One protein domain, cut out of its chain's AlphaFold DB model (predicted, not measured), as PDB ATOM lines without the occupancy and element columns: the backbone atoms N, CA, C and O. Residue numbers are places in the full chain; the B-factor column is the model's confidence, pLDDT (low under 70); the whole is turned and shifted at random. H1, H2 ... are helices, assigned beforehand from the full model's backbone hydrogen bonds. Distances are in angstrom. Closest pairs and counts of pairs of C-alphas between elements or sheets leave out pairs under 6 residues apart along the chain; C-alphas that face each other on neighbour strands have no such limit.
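What this domain is: This is residues 8 to 141 and 212 to 229 of the 303 residues of the protein "Bestrophin homolog" of Folsomia candida (UniProt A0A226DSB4). Four long helices stand side by side in a curved row, H7, H1, H5, H6, each running against its neighbour in the row; H1 is the shared middle piece, and the short helices H2 and H4 pack together beside it, with H2 packing on H1. Residues 59 to 74, of which 59 to 65 belong to H3, stick out from this body. The printed part has 152 residues with seven named helices, H1 to H7 in order along the chain, and no named strand; the class is all helix. It is compact, with a radius of gyration of the C-alphas of 16.6 A, and spans 54 by 37 by 36 A.

How they stand to each other: Start with H1, residues 8 to 35, the hub, which touches four other helices. H2, residues 42 to 49, touches residues 22 to 26 of H1 alone, closest at the C-alphas of Val 26 and Leu 48, 6.4 A apart; the two form a helical hairpin at a steep tilt of 42 degrees, opposite ways. H3, residues 59 to 65, touches no helix. H4, residues 82 to 86, touches H2, where the C-alphas of Glu 46 and Ser 82 are closest at 5.7 A. H5, residues 91 to 108, touches residues 20 to 31 of H1 alone, at a shallow tilt of 24 degrees, opposite ways; look at the C-alphas of Phe 27 and Pro 92, the closest, 5.4 A apart. H6, residues 114 to 139, makes a helical hairpin with H5 at a shallow tilt of 6 degrees, with the C-alphas of Thr 96 and Ile 124 closest at 6.8 A. H6 touches H1 too, but with residues 131 to 138 alone; the C-alphas of Leu 35 and Leu 138 are closest at 6.9 A. H1, H5 and H6 make an up and down bundle, each running against the one before it. H7, residues 212 to 228, touches H1 at a shallow tilt of 7 degrees, opposite ways, with the C-alphas of Leu 25 and Lys 220 closest at 6.3 A; H7 and H5 are apart. In each of the seven helices every O i to N i+4 pair is within hydrogen-bond range.

Where its parts are: Find C-alpha 8 at (34.843, 36.119, 28.237); from there H1 runs 41.1 A to C-alpha 35 at (30.158, 26.343, 67.893). H5 is 26.0 A long, H6 36.4 A and H7 24.2 A, ending at C-alpha 228 at (46.102, 26.556, 42.683).

The domain as a whole: The C-alphas of Asn 65 and Pro 141, the two farthest apart, are 54.8 A apart. Residues 142 to 211 are not printed, and C-alphas 141 and 212 are 19.3 A apart across this cut. The link from H3 to H4 is long, with 16 residues. The mean pLDDT of the printed part is 76.3; look for values under 70 at residues 8 to 14, 42 to 43, 50 to 79 and 229.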
ATOM      1  N   ILE A   8      35.443  35.371  27.131       55.59
ATOM      2  CA  ILE A   8      34.843  36.119  28.237       55.59
ATOM      3  C   ILE A   8      33.935  35.210  29.072       55.59
ATOM      4  O   ILE A   8      34.030  35.239  30.300       55.59
ATOM      5  N   GLY A   9      33.117  34.372  28.426       58.19
ATOM      6  CA  GLY A   9      32.236  33.423  29.119       58.19
ATOM      7  C   GLY A   9      33.002  32.354  29.907       58.19
ATOM      8  O   GLY A   9      32.599  31.976  31.009       58.19
ATOM      9  N   SER A  10      34.152  31.917  29.386       58.69
ATOM     10  CA  SER A  10      35.051  30.972  30.061       58.69
ATOM     11  C   SER A  10      35.614  31.534  31.379       58.69
ATOM     12  O   SER A  10      35.527  30.895  32.432       58.69
ATOM     13  N   ILE A  11      36.090  32.785  31.364       62.84
ATOM     14  CA  ILE A  11      36.615  33.466  32.560       62.84
ATOM     15  C   ILE A  11      35.513  33.680  33.608       62.84
ATOM     16  O   ILE A  11      35.749  33.476  34.800       62.84
ATOM     17  N   GLU A  12      34.305  34.061  33.188       65.31
ATOM     18  CA  GLU A  12      33.168  34.250  34.097       65.31
ATOM     19  C   GLU A  12      32.773  32.941  34.799       65.31
ATOM     20  O   GLU A  12      32.618  32.930  36.020       65.31
ATOM     21  N   SER A  13      32.729  31.819  34.075       67.25
ATOM     22  CA  SER A  13      32.461  30.488  34.643       67.25
ATOM     23  C   SER A  13      33.506  30.065  35.684       67.25
ATOM     24  O   SER A  13      33.162  29.563  36.758       67.25
ATOM     25  N   CYS A  14      34.791  30.317  35.417       68.50
ATOM     26  CA  CYS A  14      35.865  30.062  36.380       68.50
ATOM     27  C   CYS A  14      35.706  30.904  37.652       68.50
ATOM     28  O   CYS A  14      35.805  30.372  38.758       68.50
ATOM     29  N   LEU A  15      35.393  32.194  37.519       71.31
ATOM     30  CA  LEU A  15      35.176  33.087  38.661       71.31
ATOM     31  C   LEU A  15      33.976  32.658  39.519       71.31
ATOM     32  O   LEU A  15      34.067  32.680  40.750       71.31
ATOM     33  N   GLU A  16      32.875  32.233  38.894       73.00
ATOM     34  CA  GLU A  16      31.709  31.700  39.607       73.00
ATOM     35  C   GLU A  16      32.070  30.446  40.419       73.00
ATOM     36  O   GLU A  16      31.722  30.354  41.598       73.00
ATOM     37  N   LYS A  17      32.830  29.511  39.830       77.38
ATOM     38  CA  LYS A  17      33.299  28.294  40.517       77.38
ATOM     39  C   LYS A  17      34.201  28.622  41.705       77.38
ATOM     40  O   LYS A  17      33.963  28.118  42.800       77.38
ATOM     41  N   VAL A  18      35.188  29.505  41.527       77.62
ATOM     42  CA  VAL A  18      36.074  29.943  42.624       77.62
ATOM     43  C   VAL A  18      35.268  30.582  43.753       77.62
ATOM     44  O   VAL A  18      35.524  30.326  44.931       77.62
ATOM     45  N   SER A  19      34.263  31.390  43.421       77.94
ATOM     46  CA  SER A  19      33.408  32.001  44.434       77.94
ATOM     47  C   SER A  19      32.539  30.974  45.163       77.94
ATOM     48  O   SER A  19      32.350  31.117  46.370       77.94
ATOM     49  N   ALA A  20      32.020  29.950  44.483       81.56
ATOM     50  CA  ALA A  20      31.279  28.862  45.124       81.56
ATOM     51  C   ALA A  20      32.172  28.044  46.072       81.56
ATOM     52  O   ALA A  20      31.776  27.766  47.203       81.56
ATOM     53  N   VAL A  21      33.406  27.743  45.663       83.69
ATOM     54  CA  VAL A  21      34.398  27.056  46.504       83.69
ATOM     55  C   VAL A  21      34.737  27.881  47.751       83.69
ATOM     56  O   VAL A  21      34.785  27.355  48.858       83.69
ATOM     57  N   ARG A  22      34.880  29.203  47.623       82.06
ATOM     58  CA  ARG A  22      35.104  30.083  48.783       82.06
ATOM     59  C   ARG A  22      33.923  30.146  49.738       82.06
ATOM     60  O   ARG A  22      34.142  30.311  50.933       82.06
ATOM     61  N   LEU A  23      32.686  30.002  49.256       86.25
ATOM     62  CA  LEU A  23      31.525  29.910  50.146       86.25
ATOM     63  C   LEU A  23      31.606  28.674  51.056       86.25
ATOM     64  O   LEU A  23      31.151  28.762  52.192       86.25
ATOM     65  N   LEU A  24      32.236  27.576  50.617       89.12
ATOM     66  CA  LEU A  24      32.505  26.412  51.476       89.12
ATOM     67  C   LEU A  24      33.516  26.740  52.581       89.12
ATOM     68  O   LEU A  24      33.326  26.346  53.728       89.12
ATOM     69  N   LEU A  25      34.551  27.521  52.269       87.88
ATOM     70  CA  LEU A  25      35.510  27.991  53.272       87.88
ATOM     71  C   LEU A  25      34.833  28.909  54.297       87.88
ATOM     72  O   LEU A  25      35.002  28.728  55.503       87.88
ATOM     73  N   VAL A  26      34.024  29.867  53.829       88.56
ATOM     74  CA  VAL A  26      33.256  30.757  54.717       88.56
ATOM     75  C   VAL A  26      32.281  29.946  55.572       88.56
ATOM     76  O   VAL A  26      32.137  30.222  56.762       88.56
ATOM     77  N   PHE A  27      31.655  28.909  55.012       91.31
ATOM     78  CA  PHE A  27      30.820  27.982  55.770       91.31
ATOM     79  C   PHE A  27      31.609  27.331  56.913       91.31
ATOM     80  O   PHE A  27      31.184  27.433  58.055       91.31
ATOM     81  N   CYS A  28      32.796  26.777  56.662       90.94
ATOM     82  CA  CYS A  28      33.600  26.141  57.714       90.94
ATOM     83  C   CYS A  28      33.944  27.111  58.858       90.94
ATOM     84  O   CYS A  28      33.730  26.799  60.029       90.94
ATOM     85  N   VAL A  29      34.402  28.324  58.528       88.81
ATOM     86  CA  VAL A  29      34.755  29.332  59.543       88.81
ATOM     87  C   VAL A  29      33.528  29.809  60.323       88.81
ATOM     88  O   VAL A  29      33.594  29.996  61.538       88.81
ATOM     89  N   THR A  30      32.390  29.980  59.653       89.81
ATOM     90  CA  THR A  30      31.147  30.395  60.322       89.81
ATOM     91  C   THR A  30      30.566  29.292  61.199       89.81
ATOM     92  O   THR A  30      30.045  29.604  62.266       89.81
ATOM     93  N   VAL A  31      30.710  28.018  60.820       91.94
ATOM     94  CA  VAL A  31      30.374  26.879  61.688       91.94
ATOM     95  C   VAL A  31      31.265  26.867  62.924       91.94
ATOM     96  O   VAL A  31      30.739  26.773  64.026       91.94
ATOM     97  N   LYS A  32      32.583  27.054  62.784       90.12
ATOM     98  CA  LYS A  32      33.479  27.186  63.944       90.12
ATOM     99  C   LYS A  32      33.011  28.288  64.897       90.12
ATOM    100  O   LYS A  32      32.852  28.043  66.087       90.12
ATOM    101  N   ASN A  33      32.778  29.489  64.372       88.62
ATOM    102  CA  ASN A  33      32.362  30.626  65.192       88.62
ATOM    103  C   ASN A  33      30.998  30.377  65.861       88.62
ATOM    104  O   ASN A  33      30.810  30.766  67.011       88.62
ATOM    105  N   LEU A  34      30.080  29.682  65.178       90.19
ATOM    106  CA  LEU A  34      28.802  29.253  65.750       90.19
ATOM    107  C   LEU A  34      28.999  28.309  66.946       90.19
ATOM    108  O   LEU A  34      28.329  28.491  67.960       90.19
ATOM    109  N   LEU A  35      29.894  27.322  66.831       89.31
ATOM    110  CA  LEU A  35      30.158  26.343  67.893       89.31
ATOM    111  C   LEU A  35      30.846  26.968  69.106       89.31
ATOM    112  O   LEU A  35      30.479  26.660  70.227       89.31
ATOM    113  N   GLN A  36      31.766  27.905  68.885       87.19
ATOM    114  CA  GLN A  36      32.483  28.605  69.958       87.19
ATOM    115  C   GLN A  36      31.683  29.768  70.575       87.19
ATOM    116  O   GLN A  36      32.260  30.625  71.242       87.19
ATOM    117  N   HIS A  37      30.377  29.873  70.291       82.88
ATOM    118  CA  HIS A  37      29.524  30.990  70.722       82.88
ATOM    119  C   HIS A  37      30.105  32.387  70.417       82.88
ATOM    120  O   HIS A  37      29.832  33.365  71.117       82.88
ATOM    121  N   LYS A  38      30.899  32.501  69.347       82.00
ATOM    122  CA  LYS A  38      31.586  33.730  68.958       82.00
ATOM    123  C   LYS A  38      30.812  34.448  67.861       82.00
ATOM    124  O   LYS A  38      30.468  33.869  66.831       82.00
ATOM    125  N   GLU A  39      30.593  35.748  68.037       75.69
ATOM    126  CA  GLU A  39      30.034  36.569  66.966       75.69
ATOM    127  C   GLU A  39      31.001  36.615  65.776       75.69
ATOM    128  O   GLU A  39      32.182  36.949  65.904       75.69
ATOM    129  N   THR A  40      30.492  36.270  64.592       73.44
ATOM    130  CA  THR A  40      31.277  36.369  63.363       73.44
ATOM    131  C   THR A  40      31.372  37.838  62.961       73.44
ATOM    132  O   THR A  40      30.367  38.456  62.611       73.44
ATOM    133  N   SER A  41      32.582  38.404  62.990       73.69
ATOM    134  CA  SER A  41      32.779  39.815  62.647       73.69
ATOM    135  C   SER A  41      32.563  40.076  61.151       73.69
ATOM    136  O   SER A  41      33.003  39.297  60.298       73.69
ATOM    137  N   GLU A  42      31.940  41.213  60.815       69.38
ATOM    138  CA  GLU A  42      31.776  41.648  59.419       69.38
ATOM    139  C   GLU A  42      33.135  41.735  58.710       69.38
ATOM    140  O   GLU A  42      33.241  41.344  57.555       69.38
ATOM    141  N   SER A  43      34.192  42.155  59.411       67.69
ATOM    142  CA  SER A  43      35.559  42.232  58.882       67.69
ATOM    143  C   SER A  43      36.166  40.876  58.525       67.69
ATOM    144  O   SER A  43      36.897  40.782  57.543       67.69
ATOM    145  N   GLU A  44      35.878  39.826  59.298       74.12
ATOM    146  CA  GLU A  44      36.365  38.467  59.034       74.12
ATOM    147  C   GLU A  44      35.624  37.867  57.837       74.12
ATOM    148  O   GLU A  44      36.257  37.378  56.902       74.12
ATOM    149  N   LEU A  45      34.295  38.019  57.790       75.88
ATOM    150  CA  LEU A  45      33.503  37.677  56.605       75.88
ATOM    151  C   LEU A  45      33.986  38.444  55.384       75.88
ATOM    152  O   LEU A  45      34.189  37.855  54.329       75.88
ATOM    153  N   GLU A  46      34.203  39.750  55.513       73.00
ATOM    154  CA  GLU A  46      34.744  40.552  54.432       73.00
ATOM    155  C   GLU A  46      36.114  40.048  54.015       73.00
ATOM    156  O   GLU A  46      36.314  39.894  52.829       73.00
ATOM    157  N   GLN A  47      37.046  39.735  54.910       74.62
ATOM    158  CA  GLN A  47      38.365  39.233  54.519       74.62
ATOM    159  C   GLN A  47      38.285  37.893  53.775       74.62
ATOM    160  O   GLN A  47      38.944  37.725  52.751       74.62
ATOM    161  N   LEU A  48      37.453  36.966  54.250       73.19
ATOM    162  CA  LEU A  48      37.239  35.670  53.601       73.19
ATOM    163  C   LEU A  48      36.517  35.816  52.260       73.19
ATOM    164  O   LEU A  48      36.744  35.045  51.323       73.19
ATOM    165  N   LEU A  49      35.660  36.832  52.143       72.25
ATOM    166  CA  LEU A  49      34.955  37.122  50.909       72.25
ATOM    167  C   LEU A  49      35.813  37.960  49.922       72.25
ATOM    168  O   LEU A  49      35.716  37.793  48.705       72.25
ATOM    169  N   ARG A  50      36.692  38.837  50.397       62.53
ATOM    170  CA  ARG A  50      37.352  39.916  49.637       62.53
ATOM    171  C   ARG A  50      38.669  39.478  48.997       62.53
ATOM    172  O   ARG A  50      39.706  40.110  49.205       62.53
ATOM    173  N   ASP A  51      38.625  38.472  48.130       54.66
ATOM    174  CA  ASP A  51      39.702  38.363  47.145       54.66
ATOM    175  C   ASP A  51      39.624  39.494  46.130       54.66
ATOM    176  O   ASP A  51      38.567  39.797  45.574       54.66
ATOM    177  N   LYS A  52      40.777  40.115  45.887       47.84
ATOM    178  CA  LYS A  52      40.914  41.351  45.110       47.84
ATOM    179  C   LYS A  52      40.760  41.166  43.593       47.84
ATOM    180  O   LYS A  52      40.619  42.169  42.902       47.84
ATOM    181  N   ASN A  53      40.739  39.931  43.077       51.38
ATOM    182  CA  ASN A  53      40.762  39.654  41.629       51.38
ATOM    183  C   ASN A  53      39.467  39.079  41.046       51.38
ATOM    184  O   ASN A  53      39.413  38.746  39.865       51.38
ATOM    185  N   CYS A  54      38.394  39.011  41.821       49.81
ATOM    186  CA  CYS A  54      37.100  38.585  41.318       49.81
ATOM    187  C   CYS A  54      36.092  39.711  41.530       49.81
ATOM    188  O   CYS A  54      35.653  39.963  42.648       49.81
ATOM    189  N   TRP A  55      35.701  40.320  40.405       44.97
ATOM    190  CA  TRP A  55      34.430  41.018  40.234       44.97
ATOM    191  C   TRP A  55      34.357  42.507  40.617       44.97
ATOM    192  O   TRP A  55      33.851  42.865  41.675       44.97
ATOM    193  N   ASN A  56      34.757  43.415  39.715       44.00
ATOM    194  CA  ASN A  56      34.286  44.808  39.830       44.00
ATOM    195  C   ASN A  56      34.010  45.557  38.513       44.00
ATOM    196  O   ASN A  56      33.739  46.748  38.552       44.00
ATOM    197  N   ILE A  57      34.058  44.918  37.335       44.00
ATOM    198  CA  ILE A  57      33.903  45.675  36.072       44.00
ATOM    199  C   ILE A  57      32.759  45.185  35.166       44.00
ATOM    200  O   ILE A  57      32.173  46.014  34.480       44.00
ATOM    201  N   LYS A  58      32.336  43.909  35.181       42.25
ATOM    202  CA  LYS A  58      31.359  43.420  34.176       42.25
ATOM    203  C   LYS A  58      29.887  43.335  34.597       42.25
ATOM    204  O   LYS A  58      29.038  43.689  33.786       42.25
ATOM    205  N   HIS A  59      29.531  42.967  35.833       46.59
ATOM    206  CA  HIS A  59      28.093  42.801  36.177       46.59
ATOM    207  C   HIS A  59      27.356  44.108  36.173       46.59
ATOM    208  O   HIS A  59      26.225  44.161  35.722       46.59
ATOM    209  N   THR A  60      27.968  45.144  36.736       40.47
ATOM    210  CA  THR A  60      27.301  46.432  36.861       40.47
ATOM    211  C   THR A  60      27.037  47.008  35.470       40.47
ATOM    212  O   THR A  60      25.989  47.598  35.248       40.47
ATOM    213  N   ILE A  61      27.933  46.753  34.506       42.19
ATOM    214  CA  ILE A  61      27.781  47.170  33.107       42.19
ATOM    215  C   ILE A  61      26.749  46.301  32.364       42.19
ATOM    216  O   ILE A  61      25.952  46.842  31.601       42.19
ATOM    217  N   LEU A  62      26.691  44.985  32.603       43.78
ATOM    218  CA  LEU A  62      25.681  44.101  31.997       43.78
ATOM    219  C   LEU A  62      24.266  44.351  32.550       43.78
ATOM    220  O   LEU A  62      23.313  44.420  31.777       43.78
ATOM    221  N   LEU A  63      24.140  44.565  33.862       43.50
ATOM    222  CA  LEU A  63      22.879  44.896  34.536       43.50
ATOM    223  C   LEU A  63      22.378  46.307  34.193       43.50
ATOM    224  O   LEU A  63      21.176  46.545  34.226       43.50
ATOM    225  N   ALA A  64      23.274  47.240  33.857       42.06
ATOM    226  CA  ALA A  64      22.894  48.578  33.403       42.06
ATOM    227  C   ALA A  64      22.506  48.622  31.913       42.06
ATOM    228  O   ALA A  64      21.675  49.441  31.528       42.06
ATOM    229  N   ASN A  65      23.093  47.764  31.067       46.12
ATOM    230  CA  ASN A  65      22.848  47.781  29.617       46.12
ATOM    231  C   ASN A  65      21.613  46.991  29.178       46.12
ATOM    232  O   ASN A  65      21.049  47.277  28.121       46.12
ATOM    233  N   GLN A  66      21.167  46.016  29.963       45.72
ATOM    234  CA  GLN A  66      19.878  45.378  29.745       45.72
ATOM    235  C   GLN A  66      18.924  45.925  30.799       45.72
ATOM    236  O   GLN A  66      19.087  45.615  31.971       45.72
ATOM    237  N   ASN A  67      17.937  46.730  30.384       41.75
ATOM    238  CA  ASN A  67      16.775  47.160  31.182       41.75
ATOM    239  C   ASN A  67      15.926  45.949  31.637       41.75
ATOM    240  O   ASN A  67      14.736  45.847  31.340       41.75
ATOM    241  N   LEU A  68      16.548  44.981  32.297       44.22
ATOM    242  CA  LEU A  68      15.917  43.823  32.880       44.22
ATOM    243  C   LEU A  68      15.393  44.266  34.233       44.22
ATOM    244  O   LEU A  68      16.118  44.416  35.213       44.22
ATOM    245  N   ASP A  69      14.094  44.522  34.213       36.31
ATOM    246  CA  ASP A  69      13.238  44.701  35.366       36.31
ATOM    247  C   ASP A  69      13.648  43.736  36.497       36.31
ATOM    248  O   ASP A  69      13.554  42.511  36.376       36.31
ATOM    249  N   MET A  70      14.122  44.305  37.610       43.75
ATOM    250  CA  MET A  70      14.598  43.605  38.814       43.75
ATOM    251  C   MET A  70      13.533  42.709  39.475       43.75
ATOM    252  O   MET A  70      13.814  42.066  40.485       43.75
ATOM    253  N   LYS A  71      12.303  42.662  38.952       40.22
ATOM    254  CA  LYS A  71      11.162  42.021  39.609       40.22
ATOM    255  C   LYS A  71      10.708  40.672  39.045       40.22
ATOM    256  O   LYS A  71       9.914  40.033  39.731       40.22
ATOM    257  N   THR A  72      11.156  40.191  37.878       37.84
ATOM    258  CA  THR A  72      10.422  39.074  37.222       37.84
ATOM    259  C   THR A  72      11.210  37.965  36.507       37.84
ATOM    260  O   THR A  72      10.567  37.038  36.027       37.84
ATOM    261  N   ASN A  73      12.550  37.914  36.535       37.41
ATOM    262  CA  ASN A  73      13.322  36.784  35.958       37.41
ATOM    263  C   ASN A  73      14.157  36.017  37.005       37.41
ATOM    264  O   ASN A  73      15.348  35.751  36.846       37.41
ATOM    265  N   GLY A  74      13.501  35.673  38.116       43.38
ATOM    266  CA  GLY A  74      14.105  35.110  39.324       43.38
ATOM    267  C   GLY A  74      14.739  33.730  39.143       43.38
ATOM    268  O   GLY A  74      14.046  32.711  39.161       43.38
ATOM    269  N   LEU A  75      16.067  33.698  38.999       49.72
ATOM    270  CA  LEU A  75      16.991  32.830  39.747       49.72
ATOM    271  C   LEU A  75      18.444  33.119  39.315       49.72
ATOM    272  O   LEU A  75      19.127  32.246  38.779       49.72
ATOM    273  N   TYR A  76      18.896  34.358  39.491       53.50
ATOM    274  CA  TYR A  76      20.299  34.695  39.283       53.50
ATOM    275  C   TYR A  76      21.077  34.422  40.575       53.50
ATOM    276  O   TYR A  76      20.664  34.872  41.645       53.50
ATOM    277  N   TRP A  77      22.168  33.658  40.498       60.97
ATOM    278  CA  TRP A  77      23.053  33.462  41.642       60.97
ATOM    279  C   TRP A  77      23.909  34.717  41.819       60.97
ATOM    280  O   TRP A  77      24.746  35.026  40.981       60.97
ATOM    281  N   SER A  78      23.673  35.456  42.903       66.81
ATOM    282  CA  SER A  78      24.562  36.527  43.347       66.81
ATOM    283  C   SER A  78      25.286  36.079  44.603       66.81
ATOM    284  O   SER A  78      24.696  35.450  45.489       66.81
ATOM    285  N   ARG A  79      26.564  36.440  44.689       66.12
ATOM    286  CA  ARG A  79      27.343  36.270  45.906       66.12
ATOM    287  C   ARG A  79      26.690  37.063  47.053       66.12
ATOM    288  O   ARG A  79      26.336  38.220  46.821       66.12
ATOM    289  N   PRO A  80      26.551  36.483  48.258       71.88
ATOM    290  CA  PRO A  80      26.073  37.223  49.421       71.88
ATOM    291  C   PRO A  80      27.043  38.338  49.809       71.88
ATOM    292  O   PRO A  80      28.264  38.144  49.804       71.88
ATOM    293  N   THR A  81      26.502  39.491  50.195       71.56
ATOM    294  CA  THR A  81      27.290  40.578  50.786       71.56
ATOM    295  C   THR A  81      27.548  40.286  52.266       71.56
ATOM    296  O   THR A  81      26.663  39.792  52.964       71.56
ATOM    297  N   SER A  82      28.725  40.650  52.786       71.56
ATOM    298  CA  SER A  82      29.064  40.540  54.219       71.56
ATOM    299  C   SER A  82      27.976  41.129  55.129       71.56
ATOM    300  O   SER A  82      27.549  40.484  56.081       71.56
ATOM    301  N   LYS A  83      27.458  42.310  54.773       71.44
ATOM    302  CA  LYS A  83      26.367  43.010  55.475       71.44
ATOM    303  C   LYS A  83      25.038  42.268  55.467       71.44
ATOM    304  O   LYS A  83      24.285  42.337  56.434       71.44
ATOM    305  N   GLU A  84      24.716  41.597  54.367       72.62
ATOM    306  CA  GLU A  84      23.477  40.820  54.264       72.62
ATOM    307  C   GLU A  84      23.550  39.590  55.164       72.62
ATOM    308  O   GLU A  84      22.562  39.242  55.806       72.62
ATOM    309  N   LEU A  85      24.734  38.981  55.248       72.94
ATOM    310  CA  LEU A  85      24.976  37.785  56.038       72.94
ATOM    311  C   LEU A  85      25.071  38.083  57.541       72.94
ATOM    312  O   LEU A  85      24.488  37.358  58.339       72.94
ATOM    313  N   ALA A  86      25.728  39.181  57.926       73.56
ATOM    314  CA  ALA A  86      25.890  39.584  59.326       73.56
ATOM    315  C   ALA A  86      24.555  39.852  60.049       73.56
ATOM    316  O   ALA A  86      24.458  39.680  61.257       73.56
ATOM    317  N   ASN A  87      23.507  40.236  59.312       75.38
ATOM    318  CA  ASN A  87      22.180  40.509  59.872       75.38
ATOM    319  C   ASN A  87      21.301  39.250  60.036       75.38
ATOM    320  O   ASN A  87      20.130  39.364  60.409       75.38
ATOM    321  N   LYS A  88      21.811  38.052  59.719       77.62
ATOM    322  CA  LYS A  88      21.047  36.795  59.766       77.62
ATOM    323  C   LYS A  88      21.345  36.010  61.049       77.62
ATOM    324  O   LYS A  88      22.498  35.943  61.455       77.62
ATOM    325  N   PRO A  89      20.336  35.342  61.649       73.94
ATOM    326  CA  PRO A  89      20.524  34.596  62.896       73.94
ATOM    327  C   PRO A  89      21.396  33.344  62.715       73.94
ATOM    328  O   PRO A  89      22.226  33.053  63.564       73.94
ATOM    329  N   ASN A  90      21.238  32.631  61.592       84.75
ATOM    330  CA  ASN A  90      21.978  31.406  61.279       84.75
ATOM    331  C   ASN A  90      22.745  31.581  59.966       84.75
ATOM    332  O   ASN A  90      22.304  31.155  58.896       84.75
ATOM    333  N   ILE A  91      23.906  32.219  60.069       87.94
ATOM    334  CA  ILE A  91      24.840  32.456  58.963       87.94
ATOM    335  C   ILE A  91      25.170  31.182  58.155       87.94
ATOM    336  O   ILE A  91      25.013  31.219  56.931       87.94
ATOM    337  N   PRO A  92      25.584  30.047  58.763       90.38
ATOM    338  CA  PRO A  92      25.984  28.873  57.981       90.38
ATOM    339  C   PRO A  92      24.821  28.272  57.182       90.38
ATOM    340  O   PRO A  92      25.016  27.822  56.054       90.38
ATOM    341  N   LEU A  93      23.592  28.340  57.700       90.56
ATOM    342  CA  LEU A  93      22.407  27.889  56.970       90.56
ATOM    343  C   LEU A  93      22.122  28.779  55.748       90.56
ATOM    344  O   LEU A  93      21.855  28.267  54.661       90.56
ATOM    345  N   GLU A  94      22.251  30.101  55.878       88.06
ATOM    346  CA  GLU A  94      22.112  31.029  54.746       88.06
ATOM    347  C   GLU A  94      23.172  30.754  53.660       88.06
ATOM    348  O   GLU A  94      22.868  30.762  52.468       88.06
ATOM    349  N   LEU A  95      24.407  30.410  54.041       88.62
ATOM    350  CA  LEU A  95      25.452  30.028  53.084       88.62
ATOM    351  C   LEU A  95      25.080  28.768  52.286       88.62
ATOM    352  O   LEU A  95      25.261  28.743  51.065       88.62
ATOM    353  N   THR A  96      24.494  27.751  52.929       90.94
ATOM    354  CA  THR A  96      24.002  26.552  52.216       90.94
ATOM    355  C   THR A  96      22.857  26.871  51.252       90.94
ATOM    356  O   THR A  96      22.779  26.298  50.160       90.94
ATOM    357  N   TYR A  97      22.014  27.854  51.585       88.19
ATOM    358  CA  TYR A  97      20.991  28.364  50.675       88.19
ATOM    359  C   TYR A  97      21.619  29.024  49.437       88.19
ATOM    360  O   TYR A  97      21.248  28.687  48.310       88.19
ATOM    361  N   HIS A  98      22.638  29.875  49.606       85.25
ATOM    362  CA  HIS A  98      23.373  30.467  48.479       85.25
ATOM    363  C   HIS A  98      24.087  29.421  47.603       85.25
ATOM    364  O   HIS A  98      24.092  29.562  46.376       85.25
ATOM    365  N   LEU A  99      24.635  28.354  48.192       88.19
ATOM    366  CA  LEU A  99      25.201  27.218  47.447       88.19
ATOM    367  C   LEU A  99      24.129  26.462  46.649       88.19
ATOM    368  O   LEU A  99      24.341  26.105  45.491       88.19
ATOM    369  N   THR A 100      22.943  26.274  47.222       90.38
ATOM    370  CA  THR A 100      21.816  25.633  46.525       90.38
ATOM    371  C   THR A 100      21.342  26.479  45.341       90.38
ATOM    372  O   THR A 100      21.074  25.954  44.256       90.38
ATOM    373  N   LEU A 101      21.279  27.805  45.511       85.62
ATOM    374  CA  LEU A 101      20.960  28.736  44.426       85.62
ATOM    375  C   LEU A 101      21.991  28.670  43.295       85.62
ATOM    376  O   LEU A 101      21.595  28.676  42.129       85.62
ATOM    377  N   TYR A 102      23.280  28.559  43.628       84.19
ATOM    378  CA  TYR A 102      24.349  28.359  42.649       84.19
ATOM    379  C   TYR A 102      24.109  27.094  41.822       84.19
ATOM    380  O   TYR A 102      23.956  27.178  40.602       84.19
ATOM    381  N   VAL A 103      23.958  25.939  42.476       87.81
ATOM    382  CA  VAL A 103      23.746  24.645  41.802       87.81
ATOM    383  C   VAL A 103      22.487  24.666  40.925       87.81
ATOM    384  O   VAL A 103      22.495  24.185  39.790       87.81
ATOM    385  N   LYS A 104      21.404  25.287  41.401       85.88
ATOM    386  CA  LYS A 104      20.165  25.449  40.629       85.88
ATOM    387  C   LYS A 104      20.332  26.401  39.436       85.88
ATOM    388  O   LYS A 104      19.700  26.187  38.401       85.88
ATOM    389  N   SER A 105      21.172  27.433  39.550       81.06
ATOM    390  CA  SER A 105      21.474  28.341  38.436       81.06
ATOM    391  C   SER A 105      22.240  27.633  37.311       81.06
ATOM    392  O   SER A 105      21.904  27.820  36.145       81.06
ATOM    393  N   ILE A 106      23.181  26.746  37.649       82.06
ATOM    394  CA  ILE A 106      23.961  25.955  36.683       82.06
ATOM    395  C   ILE A 106      23.065  24.953  35.945       82.06
ATOM    396  O   ILE A 106      23.174  24.813  34.726       82.06
ATOM    397  N   LEU A 107      22.122  24.318  36.654       84.50
ATOM    398  CA  LEU A 107      21.120  23.437  36.046       84.50
ATOM    399  C   LEU A 107      20.245  24.189  35.035       84.50
ATOM    400  O   LEU A 107      20.050  23.721  33.917       84.50
ATOM    401  N   LYS A 108      19.743  25.380  35.396       81.62
ATOM    402  CA  LYS A 108      18.934  26.203  34.478       81.62
ATOM    403  C   LYS A 108      19.695  26.612  33.216       81.62
ATOM    404  O   LYS A 108      19.072  26.778  32.173       81.62
ATOM    405  N   ARG A 109      21.017  26.783  33.312       79.50
ATOM    406  CA  ARG A 109      21.899  27.099  32.178       79.50
ATOM    407  C   ARG A 109      22.234  25.871  31.318       79.50
ATOM    408  O   ARG A 109      22.896  26.027  30.301       79.50
ATOM    409  N   GLY A 110      21.800  24.669  31.708       79.25
ATOM    410  CA  GLY A 110      22.083  23.429  30.978       79.25
ATOM    411  C   GLY A 110      23.548  22.989  31.039       79.25
ATOM    412  O   GLY A 110      23.972  22.181  30.222       79.25
ATOM    413  N   LEU A 111      24.324  23.518  31.993       77.81
ATOM    414  CA  LEU A 111      25.746  23.195  32.164       77.81
ATOM    415  C   LEU A 111      25.967  21.853  32.883       77.81
ATOM    416  O   LEU A 111      27.058  21.297  32.822       77.81
ATOM    417  N   ILE A 112      24.947  21.353  33.588       83.38
ATOM    418  CA  ILE A 112      24.962  20.070  34.301       83.38
ATOM    419  C   ILE A 112      23.703  19.268  33.981       83.38
ATOM    420  O   ILE A 112      22.622  19.834  33.811       83.38
ATOM    421  N   ASP A 113      23.849  17.946  33.946       88.56
ATOM    422  CA  ASP A 113      22.727  17.018  33.827       88.56
ATOM    423  C   ASP A 113      21.967  16.857  35.161       88.56
ATOM    424  O   ASP A 113      22.512  17.086  36.248       88.56
ATOM    425  N   SER A 114      20.705  16.420  35.087       89.56
ATOM    426  CA  SER A 114      19.849  16.196  36.257       89.56
ATOM    427  C   SER A 114      20.439  15.188  37.249       89.56
ATOM    428  O   SER A 114      20.194  15.315  38.450       89.56
ATOM    429  N   VAL A 115      21.210  14.198  36.787       91.06
ATOM    430  CA  VAL A 115      21.843  13.206  37.672       91.06
ATOM    431  C   VAL A 115      22.941  13.854  38.520       91.06
ATOM    432  O   VAL A 115      22.976  13.676  39.738       91.06
ATOM    433  N   ILE A 116      23.799  14.672  37.899       90.94
ATOM    434  CA  ILE A 116      24.878  15.397  38.590       90.94
ATOM    435  C   ILE A 116      24.289  16.424  39.562       90.94
ATOM    436  O   ILE A 116      24.771  16.554  40.687       90.94
ATOM    437  N   HIS A 117      23.208  17.104  39.167       90.56
ATOM    438  CA  HIS A 117      22.471  18.006  40.049       90.56
ATOM    439  C   HIS A 117      21.990  17.303  41.325       90.56
ATOM    440  O   HIS A 117      22.179  17.835  42.419       90.56
ATOM    441  N   GLY A 118      21.423  16.097  41.201       91.25
ATOM    442  CA  GLY A 118      21.023  15.281  42.348       91.25
ATOM    443  C   GLY A 118      22.202  14.957  43.270       91.25
ATOM    444  O   GLY A 118      22.103  15.152  44.480       91.25
ATOM    445  N   GLY A 119      23.342  14.549  42.705       93.62
ATOM    446  CA  GLY A 119      24.567  14.285  43.470       93.62
ATOM    447  C   GLY A 119      25.097  15.517  44.214       93.62
ATOM    448  O   GLY A 119      25.394  15.444  45.405       93.62
ATOM    449  N   MET A 120      25.152  16.673  43.548       91.44
ATOM    450  CA  MET A 120      25.564  17.940  44.169       91.44
ATOM    451  C   MET A 120      24.607  18.373  45.284       91.44
ATOM    452  O   MET A 120      25.057  18.799  46.346       91.44
ATOM    453  N   ASN A 121      23.298  18.242  45.067       93.19
ATOM    454  CA  ASN A 121      22.300  18.566  46.080       93.19
ATOM    455  C   ASN A 121      22.421  17.645  47.302       93.19
ATOM    456  O   ASN A 121      22.337  18.127  48.426       93.19
ATOM    457  N   ASN A 122      22.692  16.352  47.103       95.19
ATOM    458  CA  ASN A 122      22.927  15.415  48.206       95.19
ATOM    459  C   ASN A 122      24.160  15.796  49.037       95.19
ATOM    460  O   ASN A 122      24.106  15.719  50.260       95.19
ATOM    461  N   ASN A 123      25.236  16.279  48.408       94.38
ATOM    462  CA  ASN A 123      26.403  16.786  49.142       94.38
ATOM    463  C   ASN A 123      26.064  18.032  49.979       94.38
ATOM    464  O   ASN A 123      26.528  18.161  51.108       94.38
ATOM    465  N   ILE A 124      25.222  18.936  49.462       94.50
ATOM    466  CA  ILE A 124      24.739  20.094  50.234       94.50
ATOM    467  C   ILE A 124      23.856  19.635  51.402       94.50
ATOM    468  O   ILE A 124      24.005  20.142  52.512       94.50
ATOM    469  N   VAL A 125      22.969  18.662  51.183       95.50
ATOM    470  CA  VAL A 125      22.156  18.068  52.256       95.50
ATOM    471  C   VAL A 125      23.051  17.454  53.332       95.50
ATOM    472  O   VAL A 125      22.834  17.730  54.506       95.50
ATOM    473  N   ALA A 126      24.112  16.733  52.958       96.19
ATOM    474  CA  ALA A 126      25.072  16.173  53.910       96.19
ATOM    475  C   ALA A 126      25.789  17.254  54.749       96.19
ATOM    476  O   ALA A 126      26.007  17.067  55.950       96.19
ATOM    477  N   LEU A 127      26.107  18.417  54.160       94.19
ATOM    478  CA  LEU A 127      26.636  19.572  54.905       94.19
ATOM    479  C   LEU A 127      25.619  20.106  55.925       94.19
ATOM    480  O   LEU A 127      25.982  20.399  57.065       94.19
ATOM    481  N   VAL A 128      24.345  20.216  55.537       95.38
ATOM    482  CA  VAL A 128      23.259  20.672  56.423       95.38
ATOM    483  C   VAL A 128      22.989  19.665  57.543       95.38
ATOM    484  O   VAL A 128      22.775  20.066  58.688       95.38
ATOM    485  N   GLU A 129      23.024  18.365  57.253       96.31
ATOM    486  CA  GLU A 129      22.889  17.303  58.257       96.31
ATOM    487  C   GLU A 129      24.040  17.340  59.266       96.31
ATOM    488  O   GLU A 129      23.793  17.267  60.470       96.31
ATOM    489  N   SER A 130      25.273  17.549  58.796       94.81
ATOM    490  CA  SER A 130      26.451  17.704  59.660       94.81
ATOM    491  C   SER A 130      26.321  18.931  60.567       94.81
ATOM    492  O   SER A 130      26.495  18.820  61.779       94.81
ATOM    493  N   LEU A 131      25.921  20.082  60.012       94.06
ATOM    494  CA  LEU A 131      25.625  21.293  60.786       94.06
ATOM    495  C   LEU A 131      24.543  21.038  61.839       94.06
ATOM    496  O   LEU A 131      24.710  21.401  62.997       94.06
ATOM    497  N   THR A 132      23.447  20.385  61.454       93.75
ATOM    498  CA  THR A 132      22.339  20.072  62.366       93.75
ATOM    499  C   THR A 132      22.784  19.115  63.473       93.75
ATOM    500  O   THR A 132      22.356  19.254  64.617       93.75
ATOM    501  N   GLY A 133      23.656  18.152  63.163       94.31
ATOM    502  CA  GLY A 133      24.272  17.263  64.147       94.31
ATOM    503  C   GLY A 133      25.097  18.032  65.177       94.31
ATOM    504  O   GLY A 133      24.909  17.837  66.376       94.31
ATOM    505  N   LEU A 134      25.937  18.959  64.718       92.94
ATOM    506  CA  LEU A 134      26.745  19.817  65.586       92.94
ATOM    507  C   LEU A 134      25.873  20.765  66.427       92.94
ATOM    508  O   LEU A 134      26.072  20.870  67.635       92.94
ATOM    509  N   GLU A 135      24.845  21.384  65.836       91.69
ATOM    510  CA  GLU A 135      23.881  22.214  66.571       91.69
ATOM    511  C   GLU A 135      23.111  21.418  67.626       91.69
ATOM    512  O   GLU A 135      22.764  21.969  68.666       91.69
ATOM    513  N   ARG A 136      22.811  20.138  67.375       92.31
ATOM    514  CA  ARG A 136      22.168  19.277  68.373       92.31
ATOM    515  C   ARG A 136      23.088  19.055  69.559       92.31
ATOM    516  O   ARG A 136      22.620  19.252  70.666       92.31
ATOM    517  N   ILE A 137      24.353  18.707  69.325       90.31
ATOM    518  CA  ILE A 137      25.340  18.532  70.402       90.31
ATOM    519  C   ILE A 137      25.456  19.831  71.212       90.31
ATOM    520  O   ILE A 137      25.322  19.796  72.429       90.31
ATOM    521  N   LEU A 138      25.572  20.976  70.532       88.12
ATOM    522  CA  LEU A 138      25.664  22.295  71.161       88.12
ATOM    523  C   LEU A 138      24.401  22.679  71.957       88.12
ATOM    524  O   LEU A 138      24.480  23.243  73.044       88.12
ATOM    525  N   ARG A 139      23.205  22.409  71.417       86.38
ATOM    526  CA  ARG A 139      21.918  22.819  72.015       86.38
ATOM    527  C   ARG A 139      21.329  21.794  72.981       86.38
ATOM    528  O   ARG A 139      20.256  22.053  73.527       86.38
ATOM    529  N   THR A 140      21.987  20.662  73.212       88.69
ATOM    530  CA  THR A 140      21.599  19.694  74.247       88.69
ATOM    531  C   THR A 140      22.576  19.707  75.425       88.69
ATOM    532  O   THR A 140      23.157  18.659  75.715       88.69
ATOM    533  N   PRO A 141      22.769  20.845  76.123       81.50
ATOM    534  CA  PRO A 141      23.556  20.835  77.344       81.50
ATOM    535  C   PRO A 141      22.850  19.977  78.396       81.50
ATOM    536  O   PRO A 141      21.612  19.864  78.418       81.50
ATOM    537  N   LEU A 212      39.372  23.071  66.554       88.12
ATOM    538  CA  LEU A 212      38.542  23.593  65.460       88.12
ATOM    539  C   LEU A 212      39.296  24.553  64.527       88.12
ATOM    540  O   LEU A 212      39.006  24.620  63.331       88.12
ATOM    541  N   ASN A 213      40.268  25.298  65.061       88.19
ATOM    542  CA  ASN A 213      41.113  26.179  64.256       88.19
ATOM    543  C   ASN A 213      42.007  25.385  63.297       88.19
ATOM    544  O   ASN A 213      42.080  25.755  62.129       88.19
ATOM    545  N   GLN A 214      42.606  24.281  63.757       90.12
ATOM    546  CA  GLN A 214      43.453  23.427  62.920       90.12
ATOM    547  C   GLN A 214      42.629  22.812  61.787       90.12
ATOM    548  O   GLN A 214      43.010  22.940  60.629       90.12
ATOM    549  N   PHE A 215      41.431  22.291  62.081       90.50
ATOM    550  CA  PHE A 215      40.529  21.787  61.039       90.50
ATOM    551  C   PHE A 215      40.163  22.855  59.998       90.50
ATOM    552  O   PHE A 215      40.145  22.582  58.800       90.50
ATOM    553  N   CYS A 216      39.890  24.093  60.425       89.50
ATOM    554  CA  CYS A 216      39.598  25.182  59.489       89.50
ATOM    555  C   CYS A 216      40.814  25.560  58.630       89.50
ATOM    556  O   CYS A 216      40.647  25.896  57.457       89.50
ATOM    557  N   GLU A 217      42.018  25.539  59.202       89.44
ATOM    558  CA  GLU A 217      43.266  25.822  58.490       89.44
ATOM    559  C   GLU A 217      43.618  24.721  57.488       89.44
ATOM    560  O   GLU A 217      43.988  25.036  56.358       89.44
ATOM    561  N   GLU A 218      43.424  23.455  57.854       92.12
ATOM    562  CA  GLU A 218      43.592  22.302  56.965       92.12
ATOM    563  C   GLU A 218      42.633  22.381  55.776       92.12
ATOM    564  O   GLU A 218      43.079  22.378  54.629       92.12
ATOM    565  N   ILE A 219      41.332  22.578  56.024       90.69
ATOM    566  CA  ILE A 219      40.329  22.734  54.957       90.69
ATOM    567  C   ILE A 219      40.668  23.932  54.066       90.69
ATOM    568  O   ILE A 219      40.535  23.870  52.842       90.69
ATOM    569  N   LYS A 220      41.115  25.043  54.658       87.94
ATOM    570  CA  LYS A 220      41.544  26.217  53.897       87.94
ATOM    571  C   LYS A 220      42.738  25.895  53.001       87.94
ATOM    572  O   LYS A 220      42.699  26.247  51.825       87.94
ATOM    573  N   ALA A 221      43.762  25.228  53.527       88.81
ATOM    574  CA  ALA A 221      44.940  24.839  52.764       88.81
ATOM    575  C   ALA A 221      44.581  23.859  51.637       88.81
ATOM    576  O   ALA A 221      45.046  24.020  50.509       88.81
ATOM    577  N   GLU A 222      43.708  22.884  51.897       89.00
ATOM    578  CA  GLU A 222      43.187  21.971  50.878       89.00
ATOM    579  C   GLU A 222      42.442  22.725  49.774       89.00
ATOM    580  O   GLU A 222      42.733  22.530  48.596       89.00
ATOM    581  N   ILE A 223      41.542  23.644  50.130       85.12
ATOM    582  CA  ILE A 223      40.814  24.473  49.162       85.12
ATOM    583  C   ILE A 223      41.772  25.350  48.345       85.12
ATOM    584  O   ILE A 223      41.638  25.429  47.125       85.12
ATOM    585  N   GLU A 224      42.748  26.000  48.978       83.12
ATOM    586  CA  GLU A 224      43.749  26.821  48.285       83.12
ATOM    587  C   GLU A 224      44.610  25.979  47.335       83.12
ATOM    588  O   GLU A 224      44.877  26.398  46.204       83.12
ATOM    589  N   ASN A 225      44.962  24.754  47.729       84.56
ATOM    590  CA  ASN A 225      45.644  23.796  46.864       84.56
ATOM    591  C   ASN A 225      44.762  23.371  45.681       84.56
ATOM    592  O   ASN A 225      45.250  23.303  44.551       84.56
ATOM    593  N   LEU A 226      43.467  23.122  45.893       81.62
ATOM    594  CA  LEU A 226      42.527  22.803  44.810       81.62
ATOM    595  C   LEU A 226      42.371  23.967  43.823       81.62
ATOM    596  O   LEU A 226      42.262  23.731  42.623       81.62
ATOM    597  N   LEU A 227      42.394  25.211  44.308       75.81
ATOM    598  CA  LEU A 227      42.318  26.412  43.470       75.81
ATOM    599  C   LEU A 227      43.627  26.705  42.718       75.81
ATOM    600  O   LEU A 227      43.586  27.294  41.641       75.81
ATOM    601  N   THR A 228      44.775  26.317  43.279       76.44
ATOM    602  CA  THR A 228      46.102  26.556  42.683       76.44
ATOM    603  C   THR A 228      46.474  25.491  41.648       76.44
ATOM    604  O   THR A 228      47.219  25.783  40.714       76.44
ATOM    605  N   ASN A 229      45.967  24.261  41.782       68.62
ATOM    606  CA  ASN A 229      46.304  23.161  40.881       68.62
ATOM    607  C   ASN A 229      45.577  23.273  39.519       68.62
ATOM    608  O   ASN A 229      44.359  23.088  39.454       68.62
TER     609      ASN A 229